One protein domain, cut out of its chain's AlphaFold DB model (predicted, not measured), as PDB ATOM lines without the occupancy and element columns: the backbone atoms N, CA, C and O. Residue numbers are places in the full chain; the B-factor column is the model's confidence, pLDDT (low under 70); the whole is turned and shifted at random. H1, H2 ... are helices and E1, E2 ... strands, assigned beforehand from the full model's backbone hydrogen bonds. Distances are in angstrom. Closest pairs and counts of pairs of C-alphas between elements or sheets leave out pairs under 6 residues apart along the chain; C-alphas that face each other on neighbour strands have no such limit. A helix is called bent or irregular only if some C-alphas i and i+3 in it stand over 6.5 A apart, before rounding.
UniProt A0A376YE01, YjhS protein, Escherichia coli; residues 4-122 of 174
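Overview. This is residues 4 to 122 of the 174 residues of the protein "YjhS protein" of Escherichia coli (UniProt A0A376YE01). Look for an elongated body in which two long helices, H1 and H2, run side by side the same way, with a small sheet of three short strands, E1, E2 and E3, of which E1 and E2 lie nearest the middle of the whole. At the end where H2 begins, H4 packs on the first residues of H2 and on the sheet, and the short H3 lies beyond it. The printed part has 119 residues, with four named helices and three named strands that follow each other along the chain as H1 E1 H2 E2 H3 H4 E3; the sheet's order is E1 E2 E3, all parallel, and the class is mostly helix. The whole is compact, with a radius of gyration of the C-alphas of 15.1 A, and spans 46 by 28 by 23 A.

Along the chain. Find C-alpha 9 at (134.688, 160.043, 119.634); from there H1 runs to residue 25, 25.5 A long. E1 is residues 34 to 36, 6.1 A. H2, residues 48 to 72, starts at C-alpha 48, (132.219, 155.051, 131.505), and spans 34.8 A, with a kink of 59 degrees near residue 66. H1 and H2 are irregular: C-alphas 10 and 13 are 7.1 A apart, and C-alphas 68 and 71 are 8.3 A apart. Then come E2, residues 81 to 84, 9.2 A; H3, residues 88 to 93, 8.5 A; H4, residues 95 to 106, 15.0 A; and E3, residues 113 to 116, 9.8 A, ending at C-alpha 116, (147.097, 143.993, 122.388).

Arrangement. In the sheet, look at E1 and E2, parallel at 27 degrees, where N 36 and O 82 are 2.8 A apart, within hydrogen-bond range. E2 and E3 are parallel at 28 degrees, with N 114 and O 81 at 2.9 A. E1, H2, E2 and E2, H3, H4, E3 are strand-helix-strand units, two parallel neighbour strands joined through helices, each with a right-handed crossover. H4 is on the sheet at a height of 11.9 A and stands up from it at 45 degrees, over E3. H2 touches H4 with residues 48 to 52 alone, at a shallow tilt of 20 degrees; the closest C-alphas, of Pro 52 and Asn 104, are 6.0 A apart. H1 and H2 touch, at a shallow tilt of 13 degrees; the closest C-alphas, of Val 16 and Phe 62, are 6.2 A apart. H2 is only just not on the sheet, with 4 pairs of C-alphas within 10 A. H3 and H4 are close but not clearly touching, with the C-alphas of Lys 91 and Tyr 98 at 6.0 A. Every O i to N i+4 pair is within hydrogen-bond range in H3, against 11 of 13 in H1, 14 of 21 in H2 and 7 of 8 in H4.

Size, cuts and confidence. The two C-alphas farthest apart, of Pro 27 and Asn 93, are 45.8 A apart. The printed part has no cut, and the link from E1 to H2 is long. The model's confidence is under 70 at residues 4 to 13, of which 9 to 13 belong to H1.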
ATOM      1  N   VAL A   4     145.971 156.326 115.928       44.62
ATOM      2  CA  VAL A   4     145.007 157.312 116.431       44.62
ATOM      3  C   VAL A   4     145.257 157.497 117.920       44.62
ATOM      4  O   VAL A   4     144.923 156.631 118.717       44.62
ATOM      5  N   VAL A   5     145.844 158.640 118.278       40.81
ATOM      6  CA  VAL A   5     145.859 159.163 119.650       40.81
ATOM      7  C   VAL A   5     144.989 160.415 119.618       40.81
ATOM      8  O   VAL A   5     145.325 161.373 118.919       40.81
ATOM      9  N   GLY A   6     143.828 160.397 120.269       37.22
ATOM     10  CA  GLY A   6     142.870 161.500 120.190       37.22
ATOM     11  C   GLY A   6     141.896 161.543 121.362       37.22
ATOM     12  O   GLY A   6     141.570 160.519 121.955       37.22
ATOM     13  N   ASN A   7     141.422 162.751 121.672       38.94
ATOM     14  CA  ASN A   7     140.459 163.020 122.740       38.94
ATOM     15  C   ASN A   7     139.027 162.661 122.286       38.94
ATOM     16  O   ASN A   7     138.295 163.502 121.759       38.94
ATOM     17  N   GLY A   8     138.639 161.399 122.483       50.19
ATOM     18  CA  GLY A   8     137.256 160.916 122.377       50.19
ATOM     19  C   GLY A   8     136.691 160.745 120.956       50.19
ATOM     20  O   GLY A   8     137.366 160.932 119.940       50.19
ATOM     21  N   TYR A   9     135.401 160.397 120.877       55.31
ATOM     22  CA  TYR A   9     134.688 160.043 119.634       55.31
ATOM     23  C   TYR A   9     134.512 161.196 118.625       55.31
ATOM     24  O   TYR A   9     134.110 160.975 117.483       55.31
ATOM     25  N   SER A  10     134.863 162.431 118.995       53.84
ATOM     26  CA  SER A  10     134.875 163.582 118.079       53.84
ATOM     27  C   SER A  10     135.984 163.496 117.012       53.84
ATOM     28  O   SER A  10     135.899 164.151 115.974       53.84
ATOM     29  N   ALA A  11     136.993 162.639 117.214       60.22
ATOM     30  CA  ALA A  11     138.096 162.420 116.274       60.22
ATOM     31  C   ALA A  11     137.721 161.547 115.055       60.22
ATOM     32  O   ALA A  11     138.478 161.471 114.082       60.22
ATOM     33  N   VAL A  12     136.550 160.904 115.075       64.44
ATOM     34  CA  VAL A  12     136.126 159.897 114.084       64.44
ATOM     35  C   VAL A  12     135.990 160.460 112.664       64.44
ATOM     36  O   VAL A  12     136.531 159.844 111.740       64.44
ATOM     37  N   PRO A  13     135.369 161.638 112.432       69.00
ATOM     38  CA  PRO A  13     135.315 162.226 111.092       69.00
ATOM     39  C   PRO A  13     136.710 162.515 110.518       69.00
ATOM     40  O   PRO A  13     136.970 162.259 109.339       69.00
ATOM     41  N   GLY A  14     137.638 162.986 111.361       78.06
ATOM     42  CA  GLY A  14     139.032 163.219 110.981       78.06
ATOM     43  C   GLY A  14     139.775 161.922 110.653       78.06
ATOM     44  O   GLY A  14     140.498 161.856 109.656       78.06
ATOM     45  N   PHE A  15     139.560 160.871 111.445       78.94
ATOM     46  CA  PHE A  15     140.169 159.559 111.231       78.94
ATOM     47  C   PHE A  15     139.711 158.903 109.922       78.94
ATOM     48  O   PHE A  15     140.541 158.444 109.128       78.94
ATOM     49  N   VAL A  16     138.404 158.937 109.643       86.25
ATOM     50  CA  VAL A  16     137.834 158.449 108.379       86.25
ATOM     51  C   VAL A  16     138.400 159.237 107.199       86.25
ATOM     52  O   VAL A  16     138.900 158.640 106.248       86.25
ATOM     53  N   SER A  17     138.362 160.572 107.261       87.62
ATOM     54  CA  SER A  17     138.825 161.445 106.173       87.62
ATOM     55  C   SER A  17     140.291 161.193 105.808       87.62
ATOM     56  O   SER A  17     140.620 160.977 104.640       87.62
ATOM     57  N   ARG A  18     141.177 161.124 106.809       90.50
ATOM     58  CA  ARG A  18     142.613 160.883 106.596       90.50
ATOM     59  C   ARG A  18     142.891 159.484 106.049       90.50
ATOM     60  O   ARG A  18     143.721 159.350 105.150       90.50
ATOM     61  N   THR A  19     142.176 158.465 106.526       90.94
ATOM     62  CA  THR A  19     142.311 157.101 105.988       90.94
ATOM     63  C   THR A  19     141.863 157.036 104.529       90.94
ATOM     64  O   THR A  19     142.578 156.496 103.684       90.94
ATOM     65  N   ARG A  20     140.729 157.662 104.194       91.69
ATOM     66  CA  ARG A  20     140.247 157.766 102.807       91.69
ATOM     67  C   ARG A  20     141.238 158.491 101.906       91.69
ATOM     68  O   ARG A  20     141.511 158.014 100.810       91.69
ATOM     69  N   ALA A  21     141.801 159.608 102.366       93.69
ATOM     70  CA  ALA A  21     142.801 160.357 101.615       93.69
ATOM     71  C   ALA A  21     144.057 159.514 101.340       93.69
ATOM     72  O   ALA A  21     144.573 159.523 100.223       93.69
ATOM     73  N   ALA A  22     144.520 158.736 102.324       93.06
ATOM     74  CA  ALA A  22     145.653 157.830 102.149       93.06
ATOM     75  C   ALA A  22     145.361 156.726 101.118       93.06
ATOM     76  O   ALA A  22     146.208 156.443 100.273       93.06
ATOM     77  N   LEU A  23     144.165 156.133 101.147       92.81
ATOM     78  CA  LEU A  23     143.755 155.104 100.187       92.81
ATOM     79  C   LEU A  23     143.572 155.670  98.773       92.81
ATOM     80  O   LEU A  23     144.083 155.098  97.813       92.81
ATOM     81  N   ALA A  24     142.924 156.830  98.648       94.56
ATOM     82  CA  ALA A  24     142.691 157.498  97.371       94.56
ATOM     83  C   ALA A  24     143.984 157.980  96.692       94.56
ATOM     84  O   ALA A  24     144.026 158.088  95.470       94.56
ATOM     85  N   LYS A  25     145.043 158.257  97.466       96.38
ATOM     86  CA  LYS A  25     146.322 158.756  96.938       96.38
ATOM     87  C   LYS A  25     146.989 157.787  95.956       96.38
ATOM     88  O   LYS A  25     147.663 158.240  95.037       96.38
ATOM     89  N   ASN A  26     146.847 156.478  96.161       94.25
ATOM     90  CA  ASN A  26     147.372 155.466  95.246       94.25
ATOM     91  C   ASN A  26     146.504 154.194  95.324       94.25
ATOM     92  O   ASN A  26     146.418 153.611  96.406       94.25
ATOM     93  N   PRO A  27     145.919 153.714  94.208       93.50
ATOM     94  CA  PRO A  27     145.086 152.506  94.193       93.50
ATOM     95  C   PRO A  27     145.830 151.221  94.600       93.50
ATOM     96  O   PRO A  27     145.193 150.226  94.944       93.50
ATOM     97  N   GLN A  28     147.166 151.220  94.589       93.75
ATOM     98  CA  GLN A  28     147.980 150.102  95.076       93.75
ATOM     99  C   GLN A  28     148.157 150.098  96.599       93.75
ATOM    100  O   GLN A  28     148.574 149.078  97.149       93.75
ATOM    101  N   ASN A  29     147.831 151.195  97.293       94.62
ATOM    102  CA  ASN A  29     147.923 151.237  98.749       94.62
ATOM    103  C   ASN A  29     147.025 150.165  99.361       94.62
ATOM    104  O   ASN A  29     145.888 149.983  98.919       94.62
ATOM    105  N   LYS A  30     147.526 149.498 100.403       93.19
ATOM    106  CA  LYS A  30     146.777 148.519 101.190       93.19
ATOM    107  C   LYS A  30     146.583 149.021 102.609       93.19
ATOM    108  O   LYS A  30     147.519 149.516 103.238       93.19
ATOM    109  N   PHE A  31     145.364 148.894 103.111       91.81
ATOM    110  CA  PHE A  31     145.058 149.168 104.505       91.81
ATOM    111  C   PHE A  31     145.229 147.888 105.317       91.81
ATOM    112  O   PHE A  31     144.610 146.871 105.018       91.81
ATOM    113  N   LEU A  32     146.089 147.954 106.331       91.12
ATOM    114  CA  LEU A  32     146.423 146.808 107.177       91.12
ATOM    115  C   LEU A  32     145.549 146.721 108.432       91.12
ATOM    116  O   LEU A  32     145.419 145.649 109.004       91.12
ATOM    117  N   GLY A  33     144.944 147.832 108.851       91.38
ATOM    118  CA  GLY A  33     144.174 147.917 110.085       91.38
ATOM    119  C   GLY A  33     144.316 149.273 110.765       91.38
ATOM    120  O   GLY A  33     145.084 150.138 110.326       91.38
ATOM    121  N   ALA A  34     143.555 149.445 111.838       91.69
ATOM    122  CA  ALA A  34     143.632 150.588 112.735       91.69
ATOM    123  C   ALA A  34     144.389 150.197 114.010       91.69
ATOM    124  O   ALA A  34     144.111 149.150 114.584       91.69
ATOM    125  N   CYS A  35     145.310 151.048 114.462       92.38
ATOM    126  CA  CYS A  35     145.928 150.921 115.782       92.38
ATOM    127  C   CYS A  35     145.259 151.934 116.709       92.38
ATOM    128  O   CYS A  35     145.330 153.145 116.460       92.38
ATOM    129  N   TRP A  36     144.579 151.424 117.729       92.50
ATOM    130  CA  TRP A  36     143.691 152.167 118.610       92.50
ATOM    131  C   TRP A  36     144.162 152.028 120.053       92.50
ATOM    132  O   TRP A  36     144.235 150.924 120.573       92.50
ATOM    133  N   MET A  37     144.490 153.142 120.697       92.62
ATOM    134  CA  MET A  37     144.813 153.192 122.123       92.62
ATOM    135  C   MET A  37     144.046 154.367 122.709       92.62
ATOM    136  O   MET A  37     144.404 155.524 122.473       92.62
ATOM    137  N   GLN A  38     142.927 154.066 123.361       91.62
ATOM    138  CA  GLN A  38     142.039 155.065 123.936       91.62
ATOM    139  C   GLN A  38     141.146 154.419 124.994       91.62
ATOM    140  O   GLN A  38     140.614 153.328 124.797       91.62
ATOM    141  N   GLY A  39     140.928 155.145 126.081       94.12
ATOM    142  CA  GLY A  39     139.922 154.833 127.097       94.12
ATOM    143  C   GLY A  39     140.195 155.541 128.418       94.12
ATOM    144  O   GLY A  39     139.286 155.728 129.214       94.12
ATOM    145  N   GLU A  40     141.432 155.998 128.626       95.50
ATOM    146  CA  GLU A  40     141.956 156.565 129.871       95.50
ATOM    147  C   GLU A  40     141.079 157.667 130.468       95.50
ATOM    148  O   GLU A  40     140.767 157.641 131.654       95.50
ATOM    149  N   PHE A  41     140.644 158.632 129.655       92.94
ATOM    150  CA  PHE A  41     139.796 159.713 130.157       92.94
ATOM    151  C   PHE A  41     138.374 159.252 130.482       92.94
ATOM    152  O   PHE A  41     137.796 159.749 131.447       92.94
ATOM    153  N   ASP A  42     137.830 158.288 129.737       95.00
ATOM    154  CA  ASP A  42     136.486 157.759 129.979       95.00
ATOM    155  C   ASP A  42     136.427 156.937 131.272       95.00
ATOM    156  O   ASP A  42     135.394 156.952 131.943       95.00
ATOM    157  N   LEU A  43     137.549 156.325 131.689       96.81
ATOM    158  CA  LEU A  43     137.677 155.616 132.972       96.81
ATOM    159  C   LEU A  43     137.297 156.479 134.179       96.81
ATOM    160  O   LEU A  43     136.825 155.945 135.183       96.81
ATOM    161  N   MET A  44     137.521 157.792 134.086       96.12
ATOM    162  CA  MET A  44     137.286 158.754 135.168       96.12
ATOM    163  C   MET A  44     135.871 159.336 135.167       96.12
ATOM    164  O   MET A  44     135.516 160.098 136.067       96.12
ATOM    165  N   THR A  45     135.071 159.045 134.143       95.06
ATOM    166  CA  THR A  45     133.736 159.627 133.997       95.06
ATOM    167  C   THR A  45     132.691 158.796 134.730       95.06
ATOM    168  O   THR A  45     132.834 157.588 134.894       95.06
ATOM    169  N   SER A  46     131.582 159.425 135.124       95.75
ATOM    170  CA  SER A  46     130.427 158.697 135.664       95.75
ATOM    171  C   SER A  46     129.696 157.856 134.611       95.75
ATOM    172  O   SER A  46     128.889 157.010 134.977       95.75
ATOM    173  N   ASP A  47     129.951 158.100 133.323       95.25
ATOM    174  CA  ASP A  47     129.274 157.458 132.190       95.25
ATOM    175  C   ASP A  47     130.196 156.487 131.428       95.25
ATOM    176  O   ASP A  47     129.975 156.178 130.257       95.25
ATOM    177  N   TYR A  48     131.242 155.977 132.092       95.81
ATOM    178  CA  TYR A  48     132.219 155.051 131.505       95.81
ATOM    179  C   TYR A  48     131.562 153.811 130.872       95.81
ATOM    180  O   TYR A  48     132.073 153.250 129.907       95.81
ATOM    181  N   ALA A  49     130.403 153.389 131.392       97.00
ATOM    182  CA  ALA A  49     129.660 152.229 130.910       97.00
ATOM    183  C   ALA A  49     129.049 152.427 129.509       97.00
ATOM    184  O   ALA A  49     128.692 151.446 128.857       97.00
ATOM    185  N   SER A  50     128.945 153.668 129.022       95.25
ATOM    186  CA  SER A  50     128.492 153.966 127.657       95.25
ATOM    187  C   SER A  50     129.586 153.757 126.600       95.25
ATOM    188  O   SER A  50     129.277 153.550 125.420       95.25
ATOM    189  N   HIS A  51     130.866 153.770 127.002       95.12
ATOM    190  CA  HIS A  51     132.020 153.674 126.099       95.12
ATOM    191  C   HIS A  51     131.949 152.454 125.162       95.12
ATOM    192  O   HIS A  51     132.055 152.660 123.948       95.12
ATOM    193  N   PRO A  52     131.682 151.215 125.633       96.88
ATOM    194  CA  PRO A  52     131.590 150.050 124.753       96.88
ATOM    195  C   PRO A  52     130.655 150.246 123.554       96.88
ATOM    196  O   PRO A  52     131.012 149.934 122.416       96.88
ATOM    197  N   GLN A  53     129.470 150.823 123.785       95.94
ATOM    198  CA  GLN A  53     128.501 151.079 122.719       95.94
ATOM    199  C   GLN A  53     128.982 152.183 121.773       95.94
ATOM    200  O   GLN A  53     128.883 152.036 120.553       95.94
ATOM    201  N   HIS A  54     129.536 153.270 122.310       93.00
ATOM    202  CA  HIS A  54     130.095 154.352 121.500       93.00
ATOM    203  C   HIS A  54     131.261 153.878 120.619       93.00
ATOM    204  O   HIS A  54     131.320 154.222 119.435       93.00
ATOM    205  N   PHE A  55     132.151 153.040 121.157       94.50
ATOM    206  CA  PHE A  55     133.235 152.412 120.404       94.50
ATOM    207  C   PHE A  55     132.701 151.522 119.280       94.50
ATOM    208  O   PHE A  55     133.109 151.688 118.129       94.50
ATOM    209  N   ASN A  56     131.742 150.643 119.571       95.12
ATOM    210  CA  ASN A  56     131.190 149.740 118.562       95.12
ATOM    211  C   ASN A  56     130.522 150.520 117.417       95.12
ATOM    212  O   ASN A  56     130.829 150.288 116.246       95.12
ATOM    213  N   HIS A  57     129.694 151.522 117.735       92.56
ATOM    214  CA  HIS A  57     129.082 152.389 116.722       92.56
ATOM    215  C   HIS A  57     130.121 153.106 115.853       92.56
ATOM    216  O   HIS A  57     129.935 153.259 114.640       92.56
ATOM    217  N   MET A  58     131.225 153.538 116.460       92.50
ATOM    218  CA  MET A  58     132.326 154.199 115.774       92.50
ATOM    219  C   MET A  58     133.044 153.255 114.800       92.50
ATOM    220  O   MET A  58     133.238 153.621 113.636       92.50
ATOM    221  N   VAL A  59     133.374 152.032 115.225       93.19
ATOM    222  CA  VAL A  59     134.027 151.026 114.372       93.19
ATOM    223  C   VAL A  59     133.149 150.672 113.177       93.19
ATOM    224  O   VAL A  59     133.613 150.665 112.033       93.19
ATOM    225  N   GLU A  60     131.862 150.422 113.407       92.81
ATOM    226  CA  GLU A  60     130.932 150.122 112.324       92.81
ATOM    227  C   GLU A  60     130.800 151.294 111.346       92.81
ATOM    228  O   GLU A  60     130.819 151.100 110.127       92.81
ATOM    229  N   ALA A  61     130.692 152.526 111.858       90.00
ATOM    230  CA  ALA A  61     130.648 153.718 111.023       90.00
ATOM    231  C   ALA A  61     131.922 153.845 110.184       90.00
ATOM    232  O   ALA A  61     131.837 154.117 108.985       90.00
ATOM    233  N   PHE A  62     133.093 153.598 110.767       90.44
ATOM    234  CA  PHE A  62     134.363 153.595 110.048       90.44
ATOM    235  C   PHE A  62     134.381 152.549 108.924       90.44
ATOM    236  O   PHE A  62     134.664 152.892 107.773       90.44
ATOM    237  N   ARG A  63     133.995 151.301 109.213       91.25
ATOM    238  CA  ARG A  63     133.927 150.211 108.222       91.25
ATOM    239  C   ARG A  63     132.954 150.526 107.088       91.25
ATOM    240  O   ARG A  63     133.323 150.415 105.917       91.25
ATOM    241  N   ARG A  64     131.753 151.027 107.405       90.88
ATOM    242  CA  ARG A  64     130.782 151.508 106.401       90.88
ATOM    243  C   ARG A  64     131.400 152.571 105.494       90.88
ATOM    244  O   ARG A  64     131.234 152.518 104.278       90.88
ATOM    245  N   ASN A  65     132.154 153.505 106.069       89.25
ATOM    246  CA  ASN A  65     132.790 154.582 105.321       89.25
ATOM    247  C   ASN A  65     133.967 154.122 104.440       89.25
ATOM    248  O   ASN A  65     134.260 154.787 103.441       89.25
ATOM    249  N   LEU A  66     134.639 153.016 104.761       89.38
ATOM    250  CA  LEU A  66     135.738 152.486 103.946       89.38
ATOM    251  C   LEU A  66     135.322 151.426 102.925       89.38
ATOM    252  O   LEU A  66     136.126 151.101 102.055       89.38
ATOM    253  N   LYS A  67     134.075 150.942 102.955       89.12
ATOM    254  CA  LYS A  67     133.584 149.858 102.084       89.12
ATOM    255  C   LYS A  67     133.865 150.065 100.586       89.12
ATOM    256  O   LYS A  67     134.143 149.102  99.878       89.12
ATOM    257  N   GLN A  68     133.851 151.308 100.097       90.06
ATOM    258  CA  GLN A  68     134.160 151.607  98.690       90.06
ATOM    259  C   GLN A  68     135.608 151.269  98.283       90.06
ATOM    260  O   GLN A  68     135.863 151.009  97.111       90.06
ATOM    261  N   TYR A  69     136.538 151.191  99.239       90.56
ATOM    262  CA  TYR A  69     137.950 150.854  99.026       90.56
ATOM    263  C   TYR A  69     138.244 149.349  99.196       90.56
ATOM    264  O   TYR A  69     139.376 148.979  99.490       90.56
ATOM    265  N   HIS A  70     137.251 148.466  99.031       88.94
ATOM    266  CA  HIS A  70     137.367 147.014  99.265       88.94
ATOM    267  C   HIS A  70     138.603 146.345  98.627       88.94
ATOM    268  O   HIS A  70     139.259 145.529  99.273       88.94
ATOM    269  N   SER A  71     138.983 146.732  97.406       90.50
ATOM    270  CA  SER A  71     140.170 146.204  96.713       90.50
ATOM    271  C   SER A  71     141.490 146.539  97.426       90.50
ATOM    272  O   SER A  71     142.493 145.833  97.283       90.50
ATOM    273  N   GLN A  72     141.497 147.602  98.230       92.44
ATOM    274  CA  GLN A  72     142.617 148.067  99.047       92.44
ATOM    275  C   GLN A  72     142.555 147.548 100.494       92.44
ATOM    276  O   GLN A  72     143.522 147.708 101.233       92.44
ATOM    277  N   LEU A  73     141.464 146.878 100.886       89.44
ATOM    278  CA  LEU A  73     141.275 146.235 102.196       89.44
ATOM    279  C   LEU A  73     141.681 144.747 102.191       89.44
ATOM    280  O   LEU A  73     141.271 143.990 103.063       89.44
ATOM    281  N   ASN A  74     142.459 144.304 101.195       81.94
ATOM    282  CA  ASN A  74     142.885 142.905 101.023       81.94
ATOM    283  C   ASN A  74     141.717 141.899 100.965       81.94
ATOM    284  O   ASN A  74     141.866 140.755 101.381       81.94
ATOM    285  N   ASN A  75     140.554 142.325 100.456       72.31
ATOM    286  CA  ASN A  75     139.303 141.553 100.446       72.31
ATOM    287  C   ASN A  75     138.786 141.148 101.839       72.31
ATOM    288  O   ASN A  75     137.912 140.290 101.943       72.31
ATOM    289  N   ILE A  76     139.279 141.786 102.903       72.75
ATOM    290  CA  ILE A  76     138.735 141.641 104.249       72.75
ATOM    291  C   ILE A  76     137.542 142.595 104.363       72.75
ATOM    292  O   ILE A  76     137.672 143.804 104.163       72.75
ATOM    293  N   THR A  77     136.363 142.056 104.675       72.31
ATOM    294  CA  THR A  77     135.135 142.842 104.891       72.31
ATOM    295  C   THR A  77     135.215 143.716 106.139       72.31
ATOM    296  O   THR A  77     134.711 144.838 106.138       72.31
ATOM    297  N   ASP A  78     135.904 143.228 107.168       85.25
ATOM    298  CA  ASP A  78     136.022 143.856 108.478       85.25
ATOM    299  C   ASP A  78     137.489 144.116 108.806       85.25
ATOM    300  O   ASP A  78     138.139 143.312 109.471       85.25
ATOM    301  N   ALA A  79     138.040 145.225 108.309       86.94
ATOM    302  CA  ALA A  79     139.437 145.558 108.575       86.94
ATOM    303  C   ALA A  79     139.737 145.561 110.095       86.94
ATOM    304  O   ALA A  79     138.890 146.035 110.873       86.94
ATOM    305  N   PRO A  80     140.900 145.025 110.517       93.19
ATOM    306  CA  PRO A  80     141.186 144.777 111.923       93.19
ATOM    307  C   PRO A  80     141.445 146.064 112.705       93.19
ATOM    308  O   PRO A  80     141.971 147.047 112.172       93.19
ATOM    309  N   TRP A  81     141.069 146.033 113.980       95.31
ATOM    310  CA  TRP A  81     141.335 147.068 114.972       95.31
ATOM    311  C   TRP A  81     142.197 146.476 116.079       95.31
ATOM    312  O   TRP A  81     141.710 145.701 116.898       95.31
ATOM    313  N   PHE A  82     143.470 146.853 116.090       95.25
ATOM    314  CA  PHE A  82     144.427 146.497 117.128       95.25
ATOM    315  C   PHE A  82     144.253 147.476 118.289       95.25
ATOM    316  O   PHE A  82     144.702 148.623 118.213       95.25
ATOM    317  N   CYS A  83     143.518 147.042 119.309       96.25
ATOM    318  CA  CYS A  83     143.156 147.822 120.483       96.25
ATOM    319  C   CYS A  83     144.193 147.578 121.578       96.25
ATOM    320  O   CYS A  83     144.179 146.536 122.230       96.25
ATOM    321  N   GLY A  84     145.118 148.521 121.722       94.31
ATOM    322  CA  GLY A  84     146.188 148.450 122.702       94.31
ATOM    323  C   GLY A  84     145.699 148.744 124.114       94.31
ATOM    324  O   GLY A  84     144.787 149.548 124.319       94.31
ATOM    325  N   ASP A  85     146.342 148.101 125.073       95.31
ATOM    326  CA  ASP A  85     146.133 148.319 126.495       95.31
ATOM    327  C   ASP A  85     146.701 149.673 126.985       95.31
ATOM    328  O   ASP A  85     147.228 150.489 126.222       95.31
ATOM    329  N   THR A  86     146.592 149.936 128.281       95.75
ATOM    330  CA  THR A  86     147.029 151.157 128.953       95.75
ATOM    331  C   THR A  86     148.029 150.865 130.075       95.75
ATOM    332  O   THR A  86     148.399 149.718 130.335       95.75
ATOM    333  N   THR A  87     148.533 151.913 130.725       96.75
ATOM    334  CA  THR A  87     149.545 151.771 131.780       96.75
ATOM    335  C   THR A  87     148.960 151.183 133.062       96.75
ATOM    336  O   THR A  87     147.756 151.269 133.325       96.75
ATOM    337  N   TRP A  88     149.834 150.646 133.918       97.12
ATOM    338  CA  TRP A  88     149.451 150.131 135.235       97.12
ATOM    339  C   TRP A  88     148.684 151.158 136.083       97.12
ATOM    340  O   TRP A  88     147.775 150.782 136.818       97.12
ATOM    341  N   TYR A  89     148.984 152.457 135.940       97.50
ATOM    342  CA  TYR A  89     148.306 153.516 136.689       97.50
ATOM    343  C   TYR A  89     146.791 153.474 136.467       97.50
ATOM    344  O   TYR A  89     146.021 153.482 137.428       97.50
ATOM    345  N   TRP A  90     146.360 153.406 135.209       97.75
ATOM    346  CA  TRP A  90     144.942 153.426 134.862       97.75
ATOM    347  C   TRP A  90     144.233 152.152 135.318       97.75
ATOM    348  O   TRP A  90     143.136 152.230 135.869       97.75
ATOM    349  N   LYS A  91     144.895 150.999 135.164       97.12
ATOM    350  CA  LYS A  91     144.394 149.688 135.602       97.12
ATOM    351  C   LYS A  91     144.149 149.650 137.113       97.12
ATOM    352  O   LYS A  91     143.091 149.218 137.559       97.12
ATOM    353  N   GLU A  92     145.113 150.124 137.899       97.12
ATOM    354  CA  GLU A  92     145.053 150.060 139.363       97.12
ATOM    355  C   GLU A  92     144.114 151.100 139.982       97.12
ATOM    356  O   GLU A  92     143.460 150.815 140.984       97.12
ATOM    357  N   ASN A  93     144.037 152.304 139.408       97.38
ATOM    358  CA  ASN A  93     143.231 153.388 139.980       97.38
ATOM    359  C   ASN A  93     141.759 153.324 139.549       97.38
ATOM    360  O   ASN A  93     140.901 153.873 140.239       97.38
ATOM    361  N   PHE A  94     141.456 152.645 138.439       97.94
ATOM    362  CA  PHE A  94     140.109 152.574 137.871       97.94
ATOM    363  C   PHE A  94     139.707 151.145 137.462       97.94
ATOM    364  O   PHE A  94     139.257 150.938 136.336       97.94
ATOM    365  N   PRO A  95     139.823 150.135 138.346       97.25
ATOM    366  CA  PRO A  95     139.663 148.730 137.963       97.25
ATOM    367  C   PRO A  95     138.271 148.408 137.399       97.25
ATOM    368  O   PRO A  95     138.160 147.681 136.417       97.25
ATOM    369  N   HIS A  96     137.208 148.990 137.965       97.88
ATOM    370  CA  HIS A  96     135.832 148.746 137.515       97.88
ATOM    371  C   HIS A  96     135.538 149.318 136.126       97.88
ATOM    372  O   HIS A  96     134.918 148.653 135.295       97.88
ATOM    373  N   SER A  97     135.963 150.553 135.851       98.00
ATOM    374  CA  SER A  97     135.776 151.141 134.525       98.00
ATOM    375  C   SER A  97     136.773 150.575 133.513       98.00
ATOM    376  O   SER A  97     136.429 150.451 132.340       98.00
ATOM    377  N   TYR A  98     137.956 150.136 133.954       97.88
ATOM    378  CA  TYR A  98     138.913 149.412 133.119       97.88
ATOM    379  C   TYR A  98     138.320 148.094 132.621       97.88
ATOM    380  O   TYR A  98     138.342 147.840 131.418       97.88
ATOM    381  N   GLU A  99     137.721 147.299 133.511       97.88
ATOM    382  CA  GLU A  99     137.040 146.054 133.142       97.88
ATOM    383  C   GLU A  99     135.931 146.299 132.109       97.88
ATOM    384  O   GLU A  99     135.841 145.580 131.119       97.88
ATOM    385  N   ALA A 100     135.133 147.358 132.273       97.94
ATOM    386  CA  ALA A 100     134.084 147.692 131.311       97.94
ATOM    387  C   ALA A 100     134.638 148.122 129.939       97.94
ATOM    388  O   ALA A 100     134.158 147.660 128.902       97.94
ATOM    389  N   ILE A 101     135.640 149.006 129.917       97.94
ATOM    390  CA  ILE A 101     136.164 149.610 128.683       97.94
ATOM    391  C   ILE A 101     137.137 148.667 127.968       97.94
ATOM    392  O   ILE A 101     136.911 148.291 126.818       97.94
ATOM    393  N   TYR A 102     138.207 148.251 128.642       97.69
ATOM    394  CA  TYR A 102     139.249 147.410 128.050       97.69
ATOM    395  C   TYR A 102     138.806 145.947 127.954       97.69
ATOM    396  O   TYR A 102     139.174 145.259 127.001       97.69
ATOM    397  N   GLY A 103     137.917 145.486 128.843       97.62
ATOM    398  CA  GLY A 103     137.267 144.182 128.688       97.62
ATOM    399  C   GLY A 103     136.391 144.099 127.432       97.62
ATOM    400  O   GLY A 103     136.337 143.040 126.808       97.62
ATOM    401  N   ASN A 104     135.789 145.210 126.984       98.06
ATOM    402  CA  ASN A 104     135.093 145.272 125.691       98.06
ATOM    403  C   ASN A 104     136.053 145.204 124.493       98.06
ATOM    404  O   ASN A 104     135.640 144.768 123.422       98.06
ATOM    405  N   TYR A 105     137.319 145.606 124.630       97.69
ATOM    406  CA  TYR A 105     138.318 145.384 123.577       97.69
ATOM    407  C   TYR A 105     138.766 143.921 123.507       97.69
ATOM    408  O   TYR A 105     139.016 143.419 122.416       97.69
ATOM    409  N   GLN A 106     138.822 143.230 124.648       97.00
ATOM    410  CA  GLN A 106     139.152 141.801 124.722       97.00
ATOM    411  C   GLN A 106     138.011 140.906 124.230       97.00
ATOM    412  O   GLN A 106     138.243 139.938 123.513       97.00
ATOM    413  N   ASN A 107     136.776 141.241 124.604       96.75
ATOM    414  CA  ASN A 107     135.588 140.415 124.386       96.75
ATOM    415  C   ASN A 107     134.558 141.145 123.520       96.75
ATOM    416  O   ASN A 107     133.363 141.163 123.823       96.75
ATOM    417  N   ASN A 108     135.025 141.805 122.460       98.19
ATOM    418  CA  ASN A 108     134.137 142.579 121.608       98.19
ATOM    419  C   ASN A 108     133.199 141.673 120.798       98.19
ATOM    420  O   ASN A 108     133.587 140.608 120.322       98.19
ATOM    421  N   VAL A 109     131.974 142.143 120.570       96.31
ATOM    422  CA  VAL A 109     130.992 141.455 119.715       96.31
ATOM    423  C   VAL A 109     131.271 141.626 118.219       96.31
ATOM    424  O   VAL A 109     130.809 140.825 117.408       96.31
ATOM    425  N   LEU A 110     131.995 142.678 117.829       96.62
ATOM    426  CA  LEU A 110     132.369 142.931 116.445       96.62
ATOM    427  C   LEU A 110     133.556 142.048 116.048       96.62
ATOM    428  O   LEU A 110     134.512 141.875 116.800       96.62
ATOM    429  N   ALA A 111     133.537 141.548 114.812       95.06
ATOM    430  CA  ALA A 111     134.662 140.798 114.263       95.06
ATOM    431  C   ALA A 111     135.936 141.656 114.202       95.06
ATOM    432  O   ALA A 111     135.866 142.868 113.970       95.06
ATOM    433  N   ASN A 112     137.099 141.011 114.317       95.06
ATOM    434  CA  ASN A 112     138.427 141.605 114.125       95.06
ATOM    435  C   ASN A 112     138.720 142.822 115.022       95.06
ATOM    436  O   ASN A 112     139.394 143.762 114.595       95.06
ATOM    437  N   ILE A 113     138.208 142.801 116.252       97.50
ATOM    438  CA  ILE A 113     138.721 143.622 117.352       97.50
ATOM    439  C   ILE A 113     139.743 142.765 118.091       97.50
ATOM    440  O   ILE A 113     139.414 141.689 118.580       97.50
ATOM    441  N   ILE A 114     140.998 143.198 118.072       96.50
ATOM    442  CA  ILE A 114     142.144 142.419 118.535       96.50
ATOM    443  C   ILE A 114     142.772 143.192 119.682       96.50
ATOM    444  O   ILE A 114     143.304 144.279 119.466       96.50
ATOM    445  N   PHE A 115     142.697 142.647 120.891       97.06
ATOM    446  CA  PHE A 115     143.342 143.247 122.051       97.06
ATOM    447  C   PHE A 115     144.853 143.002 122.027       97.06
ATOM    448  O   PHE A 115     145.294 141.890 121.738       97.06
ATOM    449  N   VAL A 116     145.632 144.040 122.330       95.00
ATOM    450  CA  VAL A 116     147.097 143.993 122.388       95.00
ATOM    451  C   VAL A 116     147.544 144.500 123.759       95.00
ATOM    452  O   VAL A 116     147.512 145.702 124.014       95.00
ATOM    453  N   ASP A 117     147.934 143.580 124.639       92.25
ATOM    454  CA  ASP A 117     148.573 143.904 125.923       92.25
ATOM    455  C   ASP A 117     150.092 144.055 125.744       92.25
ATOM    456  O   ASP A 117     150.664 143.585 124.760       92.25
ATOM    457  N   PHE A 118     150.743 144.715 126.698       89.38
ATOM    458  CA  PHE A 118     152.172 145.033 126.680       89.38
ATOM    459  C   PHE A 118     152.935 144.498 127.895       89.38
ATOM    460  O   PHE A 118     154.163 144.565 127.910       89.38
ATOM    461  N   GLN A 119     152.242 144.015 128.929       87.81
ATOM    462  CA  GLN A 119     152.858 143.536 130.173       87.81
ATOM    463  C   GLN A 119     151.960 142.519 130.881       87.81
ATOM    464  O   GLN A 119     150.765 142.456 130.604       87.81
ATOM    465  N   GLN A 120     152.495 141.733 131.820       85.62
ATOM    466  CA  GLN A 120     151.651 140.792 132.562       85.62
ATOM    467  C   GLN A 120     150.726 141.516 133.553       85.62
ATOM    468  O   GLN A 120     150.978 142.641 134.001       85.62
ATOM    469  N   GLN A 121     149.631 140.851 133.927       80.56
ATOM    470  CA  GLN A 121     148.674 141.394 134.886       80.56
ATOM    471  C   GLN A 121     149.333 141.623 136.256       80.56
ATOM    472  O   GLN A 121     149.897 140.706 136.846       80.56
ATOM    473  N   GLY A 122     149.215 142.845 136.781       83.81
ATOM    474  CA  GLY A 122     149.779 143.237 138.078       83.81
ATOM    475  C   GLY A 122     151.227 143.733 138.029       83.81
ATOM    476  O   GLY A 122     151.742 144.168 139.057       83.81
TER     477      GLY A 122